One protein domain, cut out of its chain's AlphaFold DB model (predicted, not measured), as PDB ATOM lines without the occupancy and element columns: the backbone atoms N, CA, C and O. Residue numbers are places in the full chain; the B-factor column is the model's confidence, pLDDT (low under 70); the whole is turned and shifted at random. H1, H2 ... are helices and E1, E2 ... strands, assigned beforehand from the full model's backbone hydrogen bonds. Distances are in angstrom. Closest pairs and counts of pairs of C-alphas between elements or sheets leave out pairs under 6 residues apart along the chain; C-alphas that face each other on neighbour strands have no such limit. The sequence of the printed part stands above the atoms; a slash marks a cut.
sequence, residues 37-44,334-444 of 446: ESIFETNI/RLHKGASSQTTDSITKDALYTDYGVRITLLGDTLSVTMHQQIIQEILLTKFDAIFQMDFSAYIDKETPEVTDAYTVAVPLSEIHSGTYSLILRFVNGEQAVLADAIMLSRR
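AT A GLANCE: This is residues 37 to 44 and 334 to 444 of the 446 residues of a protein of Clostridium sp. CAG:167 (UniProt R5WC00). Two twisted four-stranded sheets, E5 E4 E7 E8 and E1 E2 E3 E6, sit partly face to face, and the one helix, H1, fills the opening between E2 and E8. Residues 334 to 348 wrap round the outside from E5 to H1, while the loop of residues 392 to 406 and the end of E8 make the far ends of the longest axis. The printed part has 119 residues, with one named helix and eight named strands in the order E1 H1 E2 E3 E4 E5 E6 E7 E8; its class is mostly strand, strands holding 56 of the 64 residues in named elements, and the sheet in the order E5 E4 E7 E8 is all antiparallel, the one in the order E1 E2 E3 E6 mixed. The whole is compact, with a radius of gyration of the C-alphas of 13.5 A and spans of 44 by 33 by 27 A.

HOW THE PARTS SIT: Start at the strongly twisted sheet of E5, residues 386 to 391, E4, 376 to 383, E7, 419 to 427, and E8, 432 to 443, in that order. In the hairpin E4 and E5, look for N 381 and O 388, 2.8 A apart. E4 and E7 are antiparallel, with N 380 and O 424 at 2.8 A. In the hairpin E7 and E8, N 423 and O 435 are 2.9 A apart. The other sheet, only just strongly twisted with C-alphas up to 4.3 A off its plane, runs E1, residues 41 to 43, E2, 358 to 363, E3, 366 to 371, and E6, 407 to 412. E1 and E2 are parallel, with N 362 and O 41 at 2.8 A; the hairpin E2 and E3 has N 361 and O 368 at 2.9 A; E3 and E6 are antiparallel, with N 369 and O 409 at 2.9 A. Between the sheets, E4 and E6 are near each other, and E3 and E8 are apart. H1, residues 349 to 356, is on the first sheet at a height of 10.0 A and only grazes the second; its closest C-alphas to E8 are Leu 352 and Ala 433, 7.1 A. Every O i to N i+4 pair in H1 is within hydrogen-bond range.

IN THESE COORDINATES: Find C-alpha 41 at (229.556, 183.207, 304.468), where E1 begins. H1 starts at C-alpha 349, (229.032, 192.974, 307.440), and is 10.5 A long. E4 measures 20.3 A, E7 25.3 A, and E8 30.4 A, ending at C-alpha 443, (213.618, 174.465, 314.487).

THE WHOLE: The C-alphas of Glu 399 and Arg 444 are the farthest apart, 45.7 A. Residues 45 to 333 are not printed; C-alphas 44 and 334 are 24.5 A apart across the cut. The link from E5 to E6 is long. Mean pLDDT of the printed part is 78.0; residues 334 to 344 and 394 to 406 are among those under 70.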
ATOM      1  N   GLU A  37     220.743 179.923 309.865       79.75
ATOM      2  CA  GLU A  37     220.865 180.854 308.749       79.75
ATOM      3  C   GLU A  37     221.603 182.089 309.261       79.75
ATOM      4  O   GLU A  37     221.409 182.505 310.405       79.75
ATOM      5  N   SER A  38     222.479 182.669 308.449       83.81
ATOM      6  CA  SER A  38     223.208 183.871 308.844       83.81
ATOM      7  C   SER A  38     223.500 184.759 307.645       83.81
ATOM      8  O   SER A  38     223.486 184.299 306.504       83.81
ATOM      9  N   ILE A  39     223.805 186.026 307.918       85.00
ATOM     10  CA  ILE A  39     224.311 186.970 306.910       85.00
ATOM     11  C   ILE A  39     225.772 186.686 306.509       85.00
ATOM     12  O   ILE A  39     226.311 187.331 305.605       85.00
ATOM     13  N   PHE A  40     226.431 185.764 307.212       88.12
ATOM     14  CA  PHE A  40     227.830 185.414 307.023       88.12
ATOM     15  C   PHE A  40     228.000 184.325 305.970       88.12
ATOM     16  O   PHE A  40     227.098 183.531 305.692       88.12
ATOM     17  N   GLU A  41     229.191 184.282 305.382       85.88
ATOM     18  CA  GLU A  41     229.556 183.207 304.468       85.88
ATOM     19  C   GLU A  41     229.567 181.879 305.221       85.88
ATOM     20  O   GLU A  41     229.968 181.812 306.382       85.88
ATOM     21  N   THR A  42     229.078 180.826 304.571       80.44
ATOM     22  CA  THR A  42     229.058 179.482 305.148       80.44
ATOM     23  C   THR A  42     230.133 178.645 304.482       80.44
ATOM     24  O   THR A  42     230.088 178.424 303.272       80.44
ATOM     25  N   ASN A  43     231.059 178.145 305.290       77.94
ATOM     26  CA  ASN A  43     232.057 177.180 304.866       77.94
ATOM     27  C   ASN A  43     231.636 175.784 305.331       77.94
ATOM     28  O   ASN A  43     231.077 175.598 306.411       77.94
ATOM     29  N   ILE A  44     231.904 174.786 304.492       75.56
ATOM     30  CA  ILE A  44     231.599 173.390 304.802       75.56
ATOM     31  C   ILE A  44     232.776 172.832 305.615       75.56
ATOM     32  O   ILE A  44     233.893 172.845 305.090       75.56
ATOM     33  N   ARG A 334     232.725 180.292 328.713       56.19
ATOM     34  CA  ARG A 334     231.446 179.635 328.456       56.19
ATOM     35  C   ARG A 334     230.434 180.671 328.017       56.19
ATOM     36  O   ARG A 334     230.325 181.741 328.628       56.19
ATOM     37  N   LEU A 335     229.656 180.310 327.005       60.16
ATOM     38  CA  LEU A 335     228.521 181.107 326.604       60.16
ATOM     39  C   LEU A 335     227.491 181.090 327.740       60.16
ATOM     40  O   LEU A 335     226.891 180.067 328.057       60.16
ATOM     41  N   HIS A 336     227.300 182.226 328.401       62.53
ATOM     42  CA  HIS A 336     226.422 182.321 329.566       62.53
ATOM     43  C   HIS A 336     225.375 183.411 329.384       62.53
ATOM     44  O   HIS A 336     225.508 184.301 328.546       62.53
ATOM     45  N   LYS A 337     224.297 183.344 330.170       57.84
ATOM     46  CA  LYS A 337     223.235 184.346 330.094       57.84
ATOM     47  C   LYS A 337     223.742 185.694 330.630       57.84
ATOM     48  O   LYS A 337     224.009 185.801 331.823       57.84
ATOM     49  N   GLY A 338     223.847 186.700 329.765       58.19
ATOM     50  CA  GLY A 338     224.285 188.056 330.117       58.19
ATOM     51  C   GLY A 338     223.185 188.898 330.781       58.19
ATOM     52  O   GLY A 338     221.996 188.578 330.689       58.19
ATOM     53  N   ALA A 339     223.578 189.982 331.460       52.25
ATOM     54  CA  ALA A 339     222.681 190.776 332.312       52.25
ATOM     55  C   ALA A 339     222.020 191.991 331.624       52.25
ATOM     56  O   ALA A 339     220.968 192.428 332.083       52.25
ATOM     57  N   SER A 340     222.599 192.544 330.548       51.88
ATOM     58  CA  SER A 340     221.995 193.573 329.671       51.88
ATOM     59  C   SER A 340     222.972 193.975 328.553       51.88
ATOM     60  O   SER A 340     224.183 193.811 328.707       51.88
ATOM     61  N   SER A 341     222.475 194.534 327.446       56.84
ATOM     62  CA  SER A 341     223.289 195.255 326.459       56.84
ATOM     63  C   SER A 341     222.636 196.605 326.145       56.84
ATOM     64  O   SER A 341     221.412 196.713 326.095       56.84
ATOM     65  N   GLN A 342     223.444 197.653 325.969       51.09
ATOM     66  CA  GLN A 342     222.995 198.900 325.350       51.09
ATOM     67  C   GLN A 342     223.340 198.822 323.863       51.09
ATOM     68  O   GLN A 342     224.505 198.661 323.499       51.09
ATOM     69  N   THR A 343     222.327 198.870 323.004       54.31
ATOM     70  CA  THR A 343     222.499 198.846 321.548       54.31
ATOM     71  C   THR A 343     222.699 200.266 321.022       54.31
ATOM     72  O   THR A 343     221.820 201.114 321.179       54.31
ATOM     73  N   THR A 344     223.860 200.512 320.417       60.53
ATOM     74  CA  THR A 344     224.161 201.643 319.523       60.53
ATOM     75  C   THR A 344     223.619 201.379 318.109       60.53
ATOM     76  O   THR A 344     223.002 200.337 317.872       60.53
ATOM     77  N   ASP A 345     223.850 202.305 317.172       77.62
ATOM     78  CA  ASP A 345     223.556 202.114 315.745       77.62
ATOM     79  C   ASP A 345     224.208 200.829 315.197       77.62
ATOM     80  O   ASP A 345     225.324 200.463 315.578       77.62
ATOM     81  N   SER A 346     223.495 200.127 314.312       84.94
ATOM     82  CA  SER A 346     223.964 198.884 313.695       84.94
ATOM     83  C   SER A 346     224.890 199.144 312.509       84.94
ATOM     84  O   SER A 346     224.633 200.046 311.712       84.94
ATOM     85  N   ILE A 347     225.887 198.282 312.328       89.44
ATOM     86  CA  ILE A 347     226.794 198.280 311.178       89.44
ATOM     87  C   ILE A 347     226.459 197.146 310.199       89.44
ATOM     88  O   ILE A 347     225.745 196.196 310.529       89.44
ATOM     89  N   THR A 348     226.999 197.229 308.982       88.69
ATOM     90  CA  THR A 348     226.918 196.155 307.982       88.69
ATOM     91  C   THR A 348     228.065 195.149 308.143       88.69
ATOM     92  O   THR A 348     229.078 195.441 308.779       88.69
ATOM     93  N   LYS A 349     227.941 193.967 307.518       87.44
ATOM     94  CA  LYS A 349     229.032 192.974 307.440       87.44
ATOM     95  C   LYS A 349     230.295 193.550 306.780       87.44
ATOM     96  O   LYS A 349     231.397 193.244 307.215       87.44
ATOM     97  N   ASP A 350     230.139 194.388 305.757       88.31
ATOM     98  CA  ASP A 350     231.282 194.968 305.042       88.31
ATOM     99  C   ASP A 350     232.004 196.015 305.903       88.31
ATOM    100  O   ASP A 350     233.231 195.994 305.991       88.31
ATOM    101  N   ALA A 351     231.246 196.860 306.616       89.75
ATOM    102  CA  ALA A 351     231.796 197.815 307.578       89.75
ATOM    103  C   ALA A 351     232.527 197.105 308.728       89.75
ATOM    104  O   ALA A 351     233.587 197.548 309.149       89.75
ATOM    105  N   LEU A 352     232.031 195.943 309.175       90.06
ATOM    106  CA  LEU A 352     232.719 195.138 310.186       90.06
ATOM    107  C   LEU A 352     234.151 194.760 309.757       90.06
ATOM    108  O   LEU A 352     235.076 194.814 310.567       90.06
ATOM    109  N   TYR A 353     234.347 194.403 308.486       89.12
ATOM    110  CA  TYR A 353     235.677 194.085 307.976       89.12
ATOM    111  C   TYR A 353     236.516 195.340 307.722       89.12
ATOM    112  O   TYR A 353     237.687 195.368 308.084       89.12
ATOM    113  N   THR A 354     235.945 196.374 307.099       89.44
ATOM    114  CA  THR A 354     236.692 197.594 306.751       89.44
ATOM    115  C   THR A 354     237.118 198.401 307.978       89.44
ATOM    116  O   THR A 354     238.252 198.874 308.004       89.44
ATOM    117  N   ASP A 355     236.251 198.516 308.984       88.81
ATOM    118  CA  ASP A 355     236.457 199.418 310.124       88.81
ATOM    119  C   ASP A 355     237.137 198.718 311.314       88.81
ATOM    120  O   ASP A 355     237.868 199.358 312.067       88.81
ATOM    121  N   TYR A 356     236.920 197.405 311.475       87.12
ATOM    122  CA  TYR A 356     237.428 196.631 312.621       87.12
ATOM    123  C   TYR A 356     238.344 195.463 312.230       87.12
ATOM    124  O   TYR A 356     238.908 194.795 313.101       87.12
ATOM    125  N   GLY A 357     238.478 195.160 310.935       87.50
ATOM    126  CA  GLY A 357     239.269 194.022 310.468       87.50
ATOM    127  C   GLY A 357     238.703 192.669 310.899       87.50
ATOM    128  O   GLY A 357     239.472 191.723 311.051       87.50
ATOM    129  N   VAL A 358     237.393 192.557 311.135       89.06
ATOM    130  CA  VAL A 358     236.770 191.302 311.581       89.06
ATOM    131  C   VAL A 358     236.052 190.619 310.421       89.06
ATOM    132  O   VAL A 358     235.204 191.207 309.749       89.06
ATOM    133  N   ARG A 359     236.368 189.343 310.203       89.62
ATOM    134  CA  ARG A 359     235.660 188.447 309.288       89.62
ATOM    135  C   ARG A 359     234.948 187.374 310.098       89.62
ATOM    136  O   ARG A 359     235.518 186.823 311.029       89.62
ATOM    137  N   ILE A 360     233.708 187.067 309.737       89.06
ATOM    138  CA  ILE A 360     232.935 186.009 310.386       89.06
ATOM    139  C   ILE A 360     232.459 185.029 309.328       89.06
ATOM    140  O   ILE A 360     231.913 185.442 308.303       89.06
ATOM    141  N   THR A 361     232.645 183.747 309.619       83.62
ATOM    142  CA  THR A 361     232.239 182.630 308.770       83.62
ATOM    143  C   THR A 361     231.474 181.617 309.609       83.62
ATOM    144  O   THR A 361     231.887 181.275 310.715       83.62
ATOM    145  N   LEU A 362     230.367 181.104 309.083       80.50
ATOM    146  CA  LEU A 362     229.647 179.992 309.687       80.50
ATOM    147  C   LEU A 362     230.291 178.667 309.247       80.50
ATOM    148  O   LEU A 362     230.332 178.359 308.057       80.50
ATOM    149  N   LEU A 363     230.779 177.885 310.208       73.00
ATOM    150  CA  LEU A 363     231.321 176.538 310.024       73.00
ATOM    151  C   LEU A 363     230.395 175.545 310.728       73.00
ATOM    152  O   LEU A 363     230.494 175.337 311.936       73.00
ATOM    153  N   GLY A 364     229.454 174.959 309.985       71.62
ATOM    154  CA  GLY A 364     228.424 174.102 310.578       71.62
ATOM    155  C   GLY A 364     227.537 174.879 311.558       71.62
ATOM    156  O   GLY A 364     226.753 175.730 311.145       71.62
ATOM    157  N   ASP A 365     227.650 174.579 312.851       68.12
ATOM    158  CA  ASP A 365     226.951 175.244 313.959       68.12
ATOM    159  C   ASP A 365     227.862 176.158 314.800       68.12
ATOM    160  O   ASP A 365     227.498 176.566 315.904       68.12
ATOM    161  N   THR A 366     229.035 176.508 314.279       75.12
ATOM    162  CA  THR A 366     230.022 177.349 314.956       75.12
ATOM    163  C   THR A 366     230.271 178.623 314.156       75.12
ATOM    164  O   THR A 366     230.473 178.572 312.942       75.12
ATOM    165  N   LEU A 367     230.283 179.783 314.818       78.38
ATOM    166  CA  LEU A 367     230.791 181.010 314.200       78.38
ATOM    167  C   LEU A 367     232.303 181.063 314.371       78.38
ATOM    168  O   LEU A 367     232.797 181.151 315.490       78.38
ATOM    169  N   SER A 368     233.024 181.052 313.264       80.75
ATOM    170  CA  SER A 368     234.445 181.361 313.227       80.75
ATOM    171  C   SER A 368     234.608 182.869 313.082       80.75
ATOM    172  O   SER A 368     234.189 183.445 312.077       80.75
ATOM    173  N   VAL A 369     235.146 183.516 314.114       85.12
ATOM    174  CA  VAL A 369     235.373 184.963 314.163       85.12
ATOM    175  C   VAL A 369     236.863 185.218 314.010       85.12
ATOM    176  O   VAL A 369     237.628 185.000 314.949       85.12
ATOM    177  N   THR A 370     237.259 185.668 312.823       85.00
ATOM    178  CA  THR A 370     238.642 185.973 312.470       85.00
ATOM    179  C   THR A 370     238.927 187.469 312.618       85.00
ATOM    180  O   THR A 370     238.248 188.297 312.016       85.00
ATOM    181  N   MET A 371     239.938 187.828 313.401       84.94
ATOM    182  CA  MET A 371     240.347 189.201 313.709       84.94
ATOM    183  C   MET A 371     241.675 189.522 313.018       84.94
ATOM    184  O   MET A 371     242.619 188.751 313.152       84.94
ATOM    185  N   HIS A 372     241.757 190.657 312.317       80.94
ATOM    186  CA  HIS A 372     242.961 191.104 311.597       80.94
ATOM    187  C   HIS A 372     243.551 192.429 312.094       80.94
ATOM    188  O   HIS A 372     244.677 192.743 311.729       80.94
ATOM    189  N   GLN A 373     242.796 193.234 312.845       78.12
ATOM    190  CA  GLN A 373     243.230 194.576 313.265       78.12
ATOM    191  C   GLN A 373     243.043 194.783 314.765       78.12
ATOM    192  O   GLN A 373     243.981 195.169 315.458       78.12
ATOM    193  N   GLN A 374     241.842 194.493 315.270       78.25
ATOM    194  CA  GLN A 374     241.486 194.688 316.672       78.25
ATOM    195  C   GLN A 374     241.212 193.359 317.378       78.25
ATOM    196  O   GLN A 374     240.612 192.449 316.803       78.25
ATOM    197  N   ILE A 375     241.597 193.270 318.653       79.75
ATOM    198  CA  ILE A 375     241.282 192.121 319.507       79.75
ATOM    199  C   ILE A 375     239.881 192.294 320.103       79.75
ATOM    200  O   ILE A 375     239.568 193.314 320.728       79.75
ATOM    201  N   ILE A 376     239.038 191.275 319.938       84.38
ATOM    202  CA  ILE A 376     237.704 191.222 320.540       84.38
ATOM    203  C   ILE A 376     237.833 190.816 322.008       84.38
ATOM    204  O   ILE A 376     238.329 189.739 322.316       84.38
ATOM    205  N   GLN A 377     237.334 191.661 322.904       83.81
ATOM    206  CA  GLN A 377     237.247 191.403 324.338       83.81
ATOM    207  C   GLN A 377     235.982 190.622 324.708       83.81
ATOM    208  O   GLN A 377     236.042 189.735 325.553       83.81
ATOM    209  N   GLU A 378     234.837 190.923 324.093       87.44
ATOM    210  CA  GLU A 378     233.581 190.217 324.372       87.44
ATOM    211  C   GLU A 378     232.763 190.007 323.098       87.44
ATOM    212  O   GLU A 378     232.654 190.899 322.254       87.44
ATOM    213  N   ILE A 379     232.117 188.844 323.005       88.50
ATOM    214  CA  ILE A 379     231.117 188.533 321.984       88.50
ATOM    215  C   ILE A 379     229.776 188.323 322.678       88.50
ATOM    216  O   ILE A 379     229.665 187.509 323.597       88.50
ATOM    217  N   LEU A 380     228.740 189.031 322.228       88.12
ATOM    218  CA  LEU A 380     227.379 188.864 322.722       88.12
ATOM    219  C   LEU A 380     226.417 188.514 321.588       88.12
ATOM    220  O   LEU A 380     226.375 189.173 320.554       88.12
ATOM    221  N   LEU A 381     225.581 187.511 321.824       87.25
ATOM    222  CA  LEU A 381     224.457 187.134 320.978       87.25
ATOM    223  C   LEU A 381     223.170 187.510 321.703       87.25
ATOM    224  O   LEU A 381     222.839 186.959 322.755       87.25
ATOM    225  N   THR A 382     222.444 188.478 321.155       86.31
ATOM    226  CA  THR A 382     221.303 189.109 321.825       86.31
ATOM    227  C   THR A 382     220.019 188.919 321.037       86.31
ATOM    228  O   THR A 382     219.988 189.085 319.824       86.31
ATOM    229  N   LYS A 383     218.942 188.582 321.738       84.62
ATOM    230  CA  LYS A 383     217.566 188.624 321.245       84.62
ATOM    231  C   LYS A 383     216.686 189.296 322.299       84.62
ATOM    232  O   LYS A 383     217.123 189.478 323.433       84.62
ATOM    233  N   PHE A 384     215.441 189.619 321.948       76.00
ATOM    234  CA  PHE A 384     214.520 190.397 322.794       76.00
ATOM    235  C   PHE A 384     214.448 189.955 324.275       76.00
ATOM    236  O   PHE A 384     214.303 190.798 325.154       76.00
ATOM    237  N   ASP A 385     214.562 188.656 324.567       76.75
ATOM    238  CA  ASP A 385     214.415 188.079 325.910       76.75
ATOM    239  C   ASP A 385     215.663 187.341 326.439       76.75
ATOM    240  O   ASP A 385     215.626 186.755 327.530       76.75
ATOM    241  N   ALA A 386     216.772 187.336 325.693       78.44
ATOM    242  CA  ALA A 386     217.980 186.615 326.088       78.44
ATOM    243  C   ALA A 386     219.259 187.245 325.535       78.44
ATOM    244  O   ALA A 386     219.325 187.658 324.382       78.44
ATOM    245  N   ILE A 387     220.302 187.222 326.356       81.25
ATOM    246  CA  ILE A 387     221.660 187.613 325.990       81.25
ATOM    247  C   ILE A 387     222.546 186.428 326.304       81.25
ATOM    248  O   ILE A 387     222.460 185.886 327.401       81.25
ATOM    249  N   PHE A 388     223.381 186.046 325.356       82.44
ATOM    250  CA  PHE A 388     224.420 185.048 325.512       82.44
ATOM    251  C   PHE A 388     225.758 185.760 325.364       82.44
ATOM    252  O   PHE A 388     225.936 186.495 324.400       82.44
ATOM    253  N   GLN A 389     226.654 185.607 326.330       82.88
ATOM    254  CA  GLN A 389     227.912 186.342 326.400       82.88
ATOM    255  C   GLN A 389     229.089 185.382 326.465       82.88
ATOM    256  O   GLN A 389     229.052 184.386 327.188       82.88
ATOM    257  N   MET A 390     230.137 185.743 325.737       80.75
ATOM    258  CA  MET A 390     231.439 185.112 325.753       80.75
ATOM    259  C   MET A 390     232.497 186.189 326.032       80.75
ATOM    260  O   MET A 390     232.625 187.133 325.257       80.75
ATOM    261  N   ASP A 391     233.192 186.087 327.168       80.19
ATOM    262  CA  ASP A 391     234.119 187.113 327.673       80.19
ATOM    263  C   ASP A 391     235.572 186.622 327.631       80.19
ATOM    264  O   ASP A 391     235.962 185.705 328.352       80.19
ATOM    265  N   PHE A 392     236.383 187.262 326.796       76.56
ATOM    266  CA  PHE A 392     237.786 186.937 326.570       76.56
ATOM    267  C   PHE A 392     238.741 187.751 327.449       76.56
ATOM    268  O   PHE A 392     239.951 187.562 327.368       76.56
ATOM    269  N   SER A 393     238.236 188.628 328.325       75.38
ATOM    270  CA  SER A 393     239.044 189.577 329.111       75.38
ATOM    271  C   SER A 393     240.163 188.930 329.931       75.38
ATOM    272  O   SER A 393     241.172 189.578 330.202       75.38
ATOM    273  N   ALA A 394     239.976 187.680 330.364       65.56
ATOM    274  CA  ALA A 394     240.958 186.921 331.140       65.56
ATOM    275  C   ALA A 394     242.051 186.250 330.282       65.56
ATOM    276  O   ALA A 394     243.025 185.739 330.833       65.56
ATOM    277  N   TYR A 395     241.882 186.242 328.958       63.44
ATOM    278  CA  TYR A 395     242.702 185.503 327.992       63.44
ATOM    279  C   TYR A 395     243.466 186.417 327.026       63.44
ATOM    280  O   TYR A 395     244.198 185.928 326.174       63.44
ATOM    281  N   ILE A 396     243.300 187.733 327.153       67.31
ATOM    282  CA  ILE A 396     243.923 188.725 326.278       67.31
ATOM    283  C   ILE A 396     245.017 189.458 327.043       67.31
ATOM    284  O   ILE A 396     244.785 189.942 328.156       67.31
ATOM    285  N   ASP A 397     246.185 189.590 326.418       64.31
ATOM    286  CA  ASP A 397     247.191 190.544 326.860       64.31
ATOM    287  C   ASP A 397     246.727 191.972 326.532       64.31
ATOM    288  O   ASP A 397     246.577 192.357 325.373       64.31
ATOM    289  N   LYS A 398     246.468 192.760 327.576       61.12
ATOM    290  CA  LYS A 398     245.965 194.134 327.445       61.12
ATOM    291  C   LYS A 398     247.055 195.127 327.046       61.12
ATOM    292  O   LYS A 398     246.720 196.264 326.718       61.12
ATOM    293  N   GLU A 399     248.326 194.729 327.098       60.56
ATOM    294  CA  GLU A 399     249.449 195.595 326.734       60.56
ATOM    295  C   GLU A 399     249.714 195.613 325.219       60.56
ATOM    296  O   GLU A 399     250.370 196.534 324.731       60.56
ATOM    297  N   THR A 400     249.115 194.683 324.463       60.03
ATOM    298  CA  THR A 400     249.285 194.554 323.007       60.03
ATOM    299  C   THR A 400     247.932 194.666 322.277       60.03
ATOM    300  O   THR A 400     247.319 193.652 321.951       60.03
ATOM    301  N   PRO A 401     247.401 195.884 322.031       54.09
ATOM    302  CA  PRO A 401     246.030 196.071 321.534       54.09
ATOM    303  C   PRO A 401     245.851 195.833 320.025       54.09
ATOM    304  O   PRO A 401     244.714 195.707 319.565       54.09
ATOM    305  N   GLU A 402     246.943 195.801 319.255       58.34
ATOM    306  CA  GLU A 402     246.920 195.640 317.799       58.34
ATOM    307  C   GLU A 402     247.307 194.222 317.382       58.34
ATOM    308  O   GLU A 402     248.248 193.620 317.899       58.34
ATOM    309  N   VAL A 403     246.564 193.706 316.406       62.44
ATOM    310  CA  VAL A 403     246.749 192.376 315.838       62.44
ATOM    311  C   VAL A 403     247.718 192.450 314.657       62.44
ATOM    312  O   VAL A 403     247.420 193.103 313.660       62.44
ATOM    313  N   THR A 404     248.860 191.760 314.726       58.75
ATOM    314  CA  THR A 404     249.782 191.640 313.578       58.75
ATOM    315  C   THR A 404     249.444 190.469 312.652       58.75
ATOM    316  O   THR A 404     249.880 190.461 311.505       58.75
ATOM    317  N   ASP A 405     248.663 189.492 313.129       62.97
ATOM    318  CA  ASP A 405     248.345 188.230 312.449       62.97
ATOM    319  C   ASP A 405     246.892 187.796 312.686       62.97
ATOM    320  O   ASP A 405     246.338 188.041 313.745       62.97
ATOM    321  N   ALA A 406     246.270 187.082 311.748       69.69
ATOM    322  CA  ALA A 406     244.873 186.667 311.902       69.69
ATOM    323  C   ALA A 406     244.646 185.734 313.117       69.69
ATOM    324  O   ALA A 406     245.221 184.649 313.186       69.69
ATOM    325  N   TYR A 407     243.741 186.108 314.027       72.75
ATOM    326  CA  TYR A 407     243.299 185.262 315.146       72.75
ATOM    327  C   TYR A 407     241.884 184.759 314.913       72.75
ATOM    328  O   TYR A 407     241.073 185.498 314.378       72.75
ATOM    329  N   THR A 408     241.556 183.544 315.338       75.56
ATOM    330  CA  THR A 408     240.233 182.942 315.200       75.56
ATOM    331  C   THR A 408     239.697 182.442 316.532       75.56
ATOM    332  O   THR A 408     240.329 181.662 317.241       75.56
ATOM    333  N   VAL A 409     238.466 182.847 316.822       75.12
ATOM    334  CA  VAL A 409     237.679 182.396 317.967       75.12
ATOM    335  C   VAL A 409     236.446 181.663 317.450       75.12
ATOM    336  O   VAL A 409     235.759 182.154 316.556       75.12
ATOM    337  N   ALA A 410     236.155 180.496 318.021       73.75
ATOM    338  CA  ALA A 410     235.004 179.677 317.652       73.75
ATOM    339  C   ALA A 410     233.833 179.896 318.624       73.75
ATOM    340  O   ALA A 410     233.929 179.550 319.793       73.75
ATOM    341  N   VAL A 411     232.697 180.429 318.181       74.94
ATOM    342  CA  VAL A 411     231.510 180.608 319.038       74.94
ATOM    343  C   VAL A 411     230.504 179.485 318.765       74.94
ATOM    344  O   VAL A 411     229.901 179.479 317.686       74.94
ATOM    345  N   PRO A 412     230.289 178.541 319.701       72.44
ATOM    346  CA  PRO A 412     229.340 177.451 319.501       72.44
ATOM    347  C   PRO A 412     227.896 177.971 319.570       72.44
ATOM    348  O   PRO A 412     227.485 178.584 320.555       72.44
ATOM    349  N   LEU A 413     227.095 177.710 318.531       72.62
ATOM    350  CA  LEU A 413     225.675 178.095 318.496       72.62
ATOM    351  C   LEU A 413     224.747 177.008 319.049       72.62
ATOM    352  O   LEU A 413     223.583 177.281 319.342       72.62
ATOM    353  N   SER A 414     225.251 175.785 319.218       64.19
ATOM    354  CA  SER A 414     224.508 174.624 319.728       64.19
ATOM    355  C   SER A 414     223.934 174.828 321.140       64.19
ATOM    356  O   SER A 414     222.913 174.232 321.498       64.19
ATOM    357  N   GLU A 415     224.529 175.727 321.924       63.91
ATOM    358  CA  GLU A 415     224.109 176.063 323.290       63.91
ATOM    359  C   GLU A 415     222.939 177.070 323.337       63.91
ATOM    360  O   GLU A 415     222.348 177.332 324.393       63.91
ATOM    361  N   ILE A 416     222.550 177.619 322.181       71.81
ATOM    362  CA  ILE A 416     221.624 178.746 322.064       71.81
ATOM    363  C   ILE A 416     220.221 178.270 321.656       71.81
ATOM    364  O   ILE A 416     220.010 177.259 320.990       71.81
ATOM    365  N   HIS A 417     219.196 178.988 322.112       78.00
ATOM    366  CA  HIS A 417     217.805 178.674 321.776       78.00
ATOM    367  C   HIS A 417     217.444 179.174 320.372       78.00
ATOM    368  O   HIS A 417     218.095 180.054 319.830       78.00
ATOM    369  N   SER A 418     216.344 178.676 319.805       83.00
ATOM    370  CA  SER A 418     215.807 179.261 318.574       83.00
ATOM    371  C   SER A 418     215.450 180.741 318.751       83.00
ATOM    372  O   SER A 418     214.985 181.168 319.819       83.00
ATOM    373  N   GLY A 419     215.636 181.502 317.680       86.75
ATOM    374  CA  GLY A 419     215.391 182.935 317.622       86.75
ATOM    375  C   GLY A 419     216.279 183.620 316.592       86.75
ATOM    376  O   GLY A 419     217.191 183.008 316.037       86.75
ATOM    377  N   THR A 420     215.995 184.895 316.369       88.88
ATOM    378  CA  THR A 420     216.855 185.801 315.609       88.88
ATOM    379  C   THR A 420     217.728 186.563 316.594       88.88
ATOM    380  O   THR A 420     217.221 187.100 317.582       88.88
ATOM    381  N   TYR A 421     219.033 186.550 316.353       90.06
ATOM    382  CA  TYR A 421     220.056 187.091 317.229       90.06
ATOM    383  C   TYR A 421     220.819 188.207 316.526       90.06
ATOM    384  O   TYR A 421     221.320 188.031 315.416       90.06
ATOM    385  N   SER A 422     220.952 189.334 317.216       90.88
ATOM    386  CA  SER A 422     221.926 190.372 316.895       90.88
ATOM    387  C   SER A 422     223.272 190.021 317.527       90.88
ATOM    388  O   SER A 422     223.322 189.576 318.678       90.88
ATOM    389  N   LEU A 423     224.351 190.234 316.781       92.12
ATOM    390  CA  LEU A 423     225.721 189.999 317.221       92.12
ATOM    391  C   LEU A 423     226.346 191.321 317.667       92.12
ATOM    392  O   LEU A 423     226.339 192.294 316.920       92.12
ATOM    393  N   ILE A 424     226.902 191.349 318.871       91.06
ATOM    394  CA  ILE A 424     227.622 192.496 319.416       91.06
ATOM    395  C   ILE A 424     229.055 192.062 319.691       91.06
ATOM    396  O   ILE A 424     229.274 191.065 320.378       91.06
ATOM    397  N   LEU A 425     230.017 192.821 319.179       91.81
ATOM    398  CA  LEU A 425     231.439 192.638 319.447       91.81
ATOM    399  C   LEU A 425     231.937 193.853 320.221       91.81
ATOM    400  O   LEU A 425     231.677 194.987 319.817       91.81
ATOM    401  N   ARG A 426     232.633 193.619 321.330       90.50
ATOM    402  CA  ARG A 426     233.317 194.662 322.100       90.50
ATOM    403  C   ARG A 426     234.809 194.431 322.020       90.50
ATOM    404  O   ARG A 426     235.258 193.302 322.212       90.50
ATOM    405  N   PHE A 427     235.557 195.487 321.750       87.88
ATOM    406  CA  PHE A 427     236.995 195.434 321.517       87.88
ATOM    407  C   PHE A 427     237.767 195.941 322.737       87.88
ATOM    408  O   PHE A 427     237.244 196.712 323.543       87.88
ATOM    409  N   VAL A 428     239.030 195.524 322.871       83.69
ATOM    410  CA  VAL A 428     239.905 195.909 324.002       83.69
ATOM    411  C   VAL A 428     240.113 197.428 324.090       83.69
ATOM    412  O   VAL A 428     240.274 197.976 325.180       83.69
ATOM    413  N   ASN A 429     240.071 198.124 322.952       83.62
ATOM    414  CA  ASN A 429     240.172 199.585 322.870       83.62
ATOM    415  C   ASN A 429     238.899 200.324 323.351       83.62
ATOM    416  O   ASN A 429     238.890 201.554 323.396       83.62
ATOM    417  N   GLY A 430     237.836 199.597 323.717       84.38
ATOM    418  CA  GLY A 430     236.559 200.140 324.180       84.38
ATOM    419  C   GLY A 430     235.529 200.410 323.079       84.38
ATOM    420  O   GLY A 430     234.416 200.834 323.395       84.38
ATOM    421  N   GLU A 431     235.858 200.166 321.807       88.31
ATOM    422  CA  GLU A 431     234.903 200.273 320.702       88.31
ATOM    423  C   GLU A 431     233.891 199.114 320.707       88.31
ATOM    424  O   GLU A 431     234.106 198.052 321.305       88.31
ATOM    425  N   GLN A 432     232.759 199.315 320.024       90.50
ATOM    426  CA  GLN A 432     231.697 198.318 319.900       90.50
ATOM    427  C   GLN A 432     231.148 198.277 318.471       90.50
ATOM    428  O   GLN A 432     230.791 199.311 317.911       90.50
ATOM    429  N   ALA A 433     230.984 197.067 317.939       90.62
ATOM    430  CA  ALA A 433     230.292 196.792 316.684       90.62
ATOM    431  C   ALA A 433     228.986 196.028 316.950       90.62
ATOM    432  O   ALA A 433     228.961 195.091 317.750       90.62
ATOM    433  N   VAL A 434     227.899 196.408 316.272       91.56
ATOM    434  CA  VAL A 434     226.575 195.778 316.420       91.56
ATOM    435  C   VAL A 434     226.045 195.366 315.050       91.56
ATOM    436  O   VAL A 434     225.757 196.222 314.221       91.56
ATOM    437  N   LEU A 435     225.860 194.068 314.817       91.19
ATOM    438  CA  LEU A 435     225.163 193.544 313.641       91.19
ATOM    439  C   LEU A 435     223.757 193.109 314.044       91.19
ATOM    440  O   LEU A 435     223.581 192.139 314.785       91.19
ATOM    441  N   ALA A 436     222.759 193.841 313.556       88.69
ATOM    442  CA  ALA A 436     221.358 193.543 313.820       88.69
ATOM    443  C   ALA A 436     220.916 192.277 313.072       88.69
ATOM    444  O   ALA A 436     221.242 192.108 311.898       88.69
ATOM    445  N   ASP A 437     220.174 191.406 313.761       88.69
ATOM    446  CA  ASP A 437     219.535 190.205 313.199       88.69
ATOM    447  C   ASP A 437     220.469 189.315 312.352       88.69
ATOM    448  O   ASP A 437     220.067 188.706 311.360       88.69
ATOM    449  N   ALA A 438     221.738 189.230 312.754       88.50
ATOM    450  CA  ALA A 438     222.800 188.589 311.988       88.50
ATOM    451  C   ALA A 438     222.643 187.064 311.855       88.50
ATOM    452  O   ALA A 438     223.139 186.478 310.887       88.50
ATOM    453  N   ILE A 439     222.010 186.412 312.836       89.12
ATOM    454  CA  ILE A 439     221.927 184.947 312.933       89.12
ATOM    455  C   ILE A 439     220.499 184.529 313.270       89.12
ATOM    456  O   ILE A 439     219.918 184.992 314.250       89.12
ATOM    457  N   MET A 440     219.947 183.591 312.507       86.81
ATOM    458  CA  MET A 440     218.651 182.979 312.766       86.81
ATOM    459  C   MET A 440     218.815 181.490 313.069       86.81
ATOM    460  O   MET A 440     219.295 180.710 312.250       86.81
ATOM    461  N   LEU A 441     218.353 181.092 314.254       84.81
ATOM    462  CA  LEU A 441     218.305 179.706 314.709       84.81
ATOM    463  C   LEU A 441     216.851 179.228 314.682       84.81
ATOM    464  O   LEU A 441     216.034 179.631 315.512       84.81
ATOM    465  N   SER A 442     216.499 178.351 313.747       79.12
ATOM    466  CA  SER A 442     215.121 177.876 313.553       79.12
ATOM    467  C   SER A 442     215.006 176.388 313.855       79.12
ATOM    468  O   SER A 442     215.935 175.647 313.580       79.12
ATOM    469  N   ARG A 443     213.883 175.914 314.419       71.12
ATOM    470  CA  ARG A 443     213.618 174.465 314.487       71.12
ATOM    471  C   ARG A 443     213.098 173.976 313.128       71.12
ATOM    472  O   ARG A 443     212.021 174.401 312.713       71.12
ATOM    473  N   ARG A 444     213.795 173.051 312.467       57.41
ATOM    474  CA  ARG A 444     213.253 172.194 311.407       57.41
ATOM    475  C   ARG A 444     212.018 171.464 311.952       57.41
ATOM    476  O   ARG A 444     212.093 170.706 312.920       57.41
TER     477      ARG A 444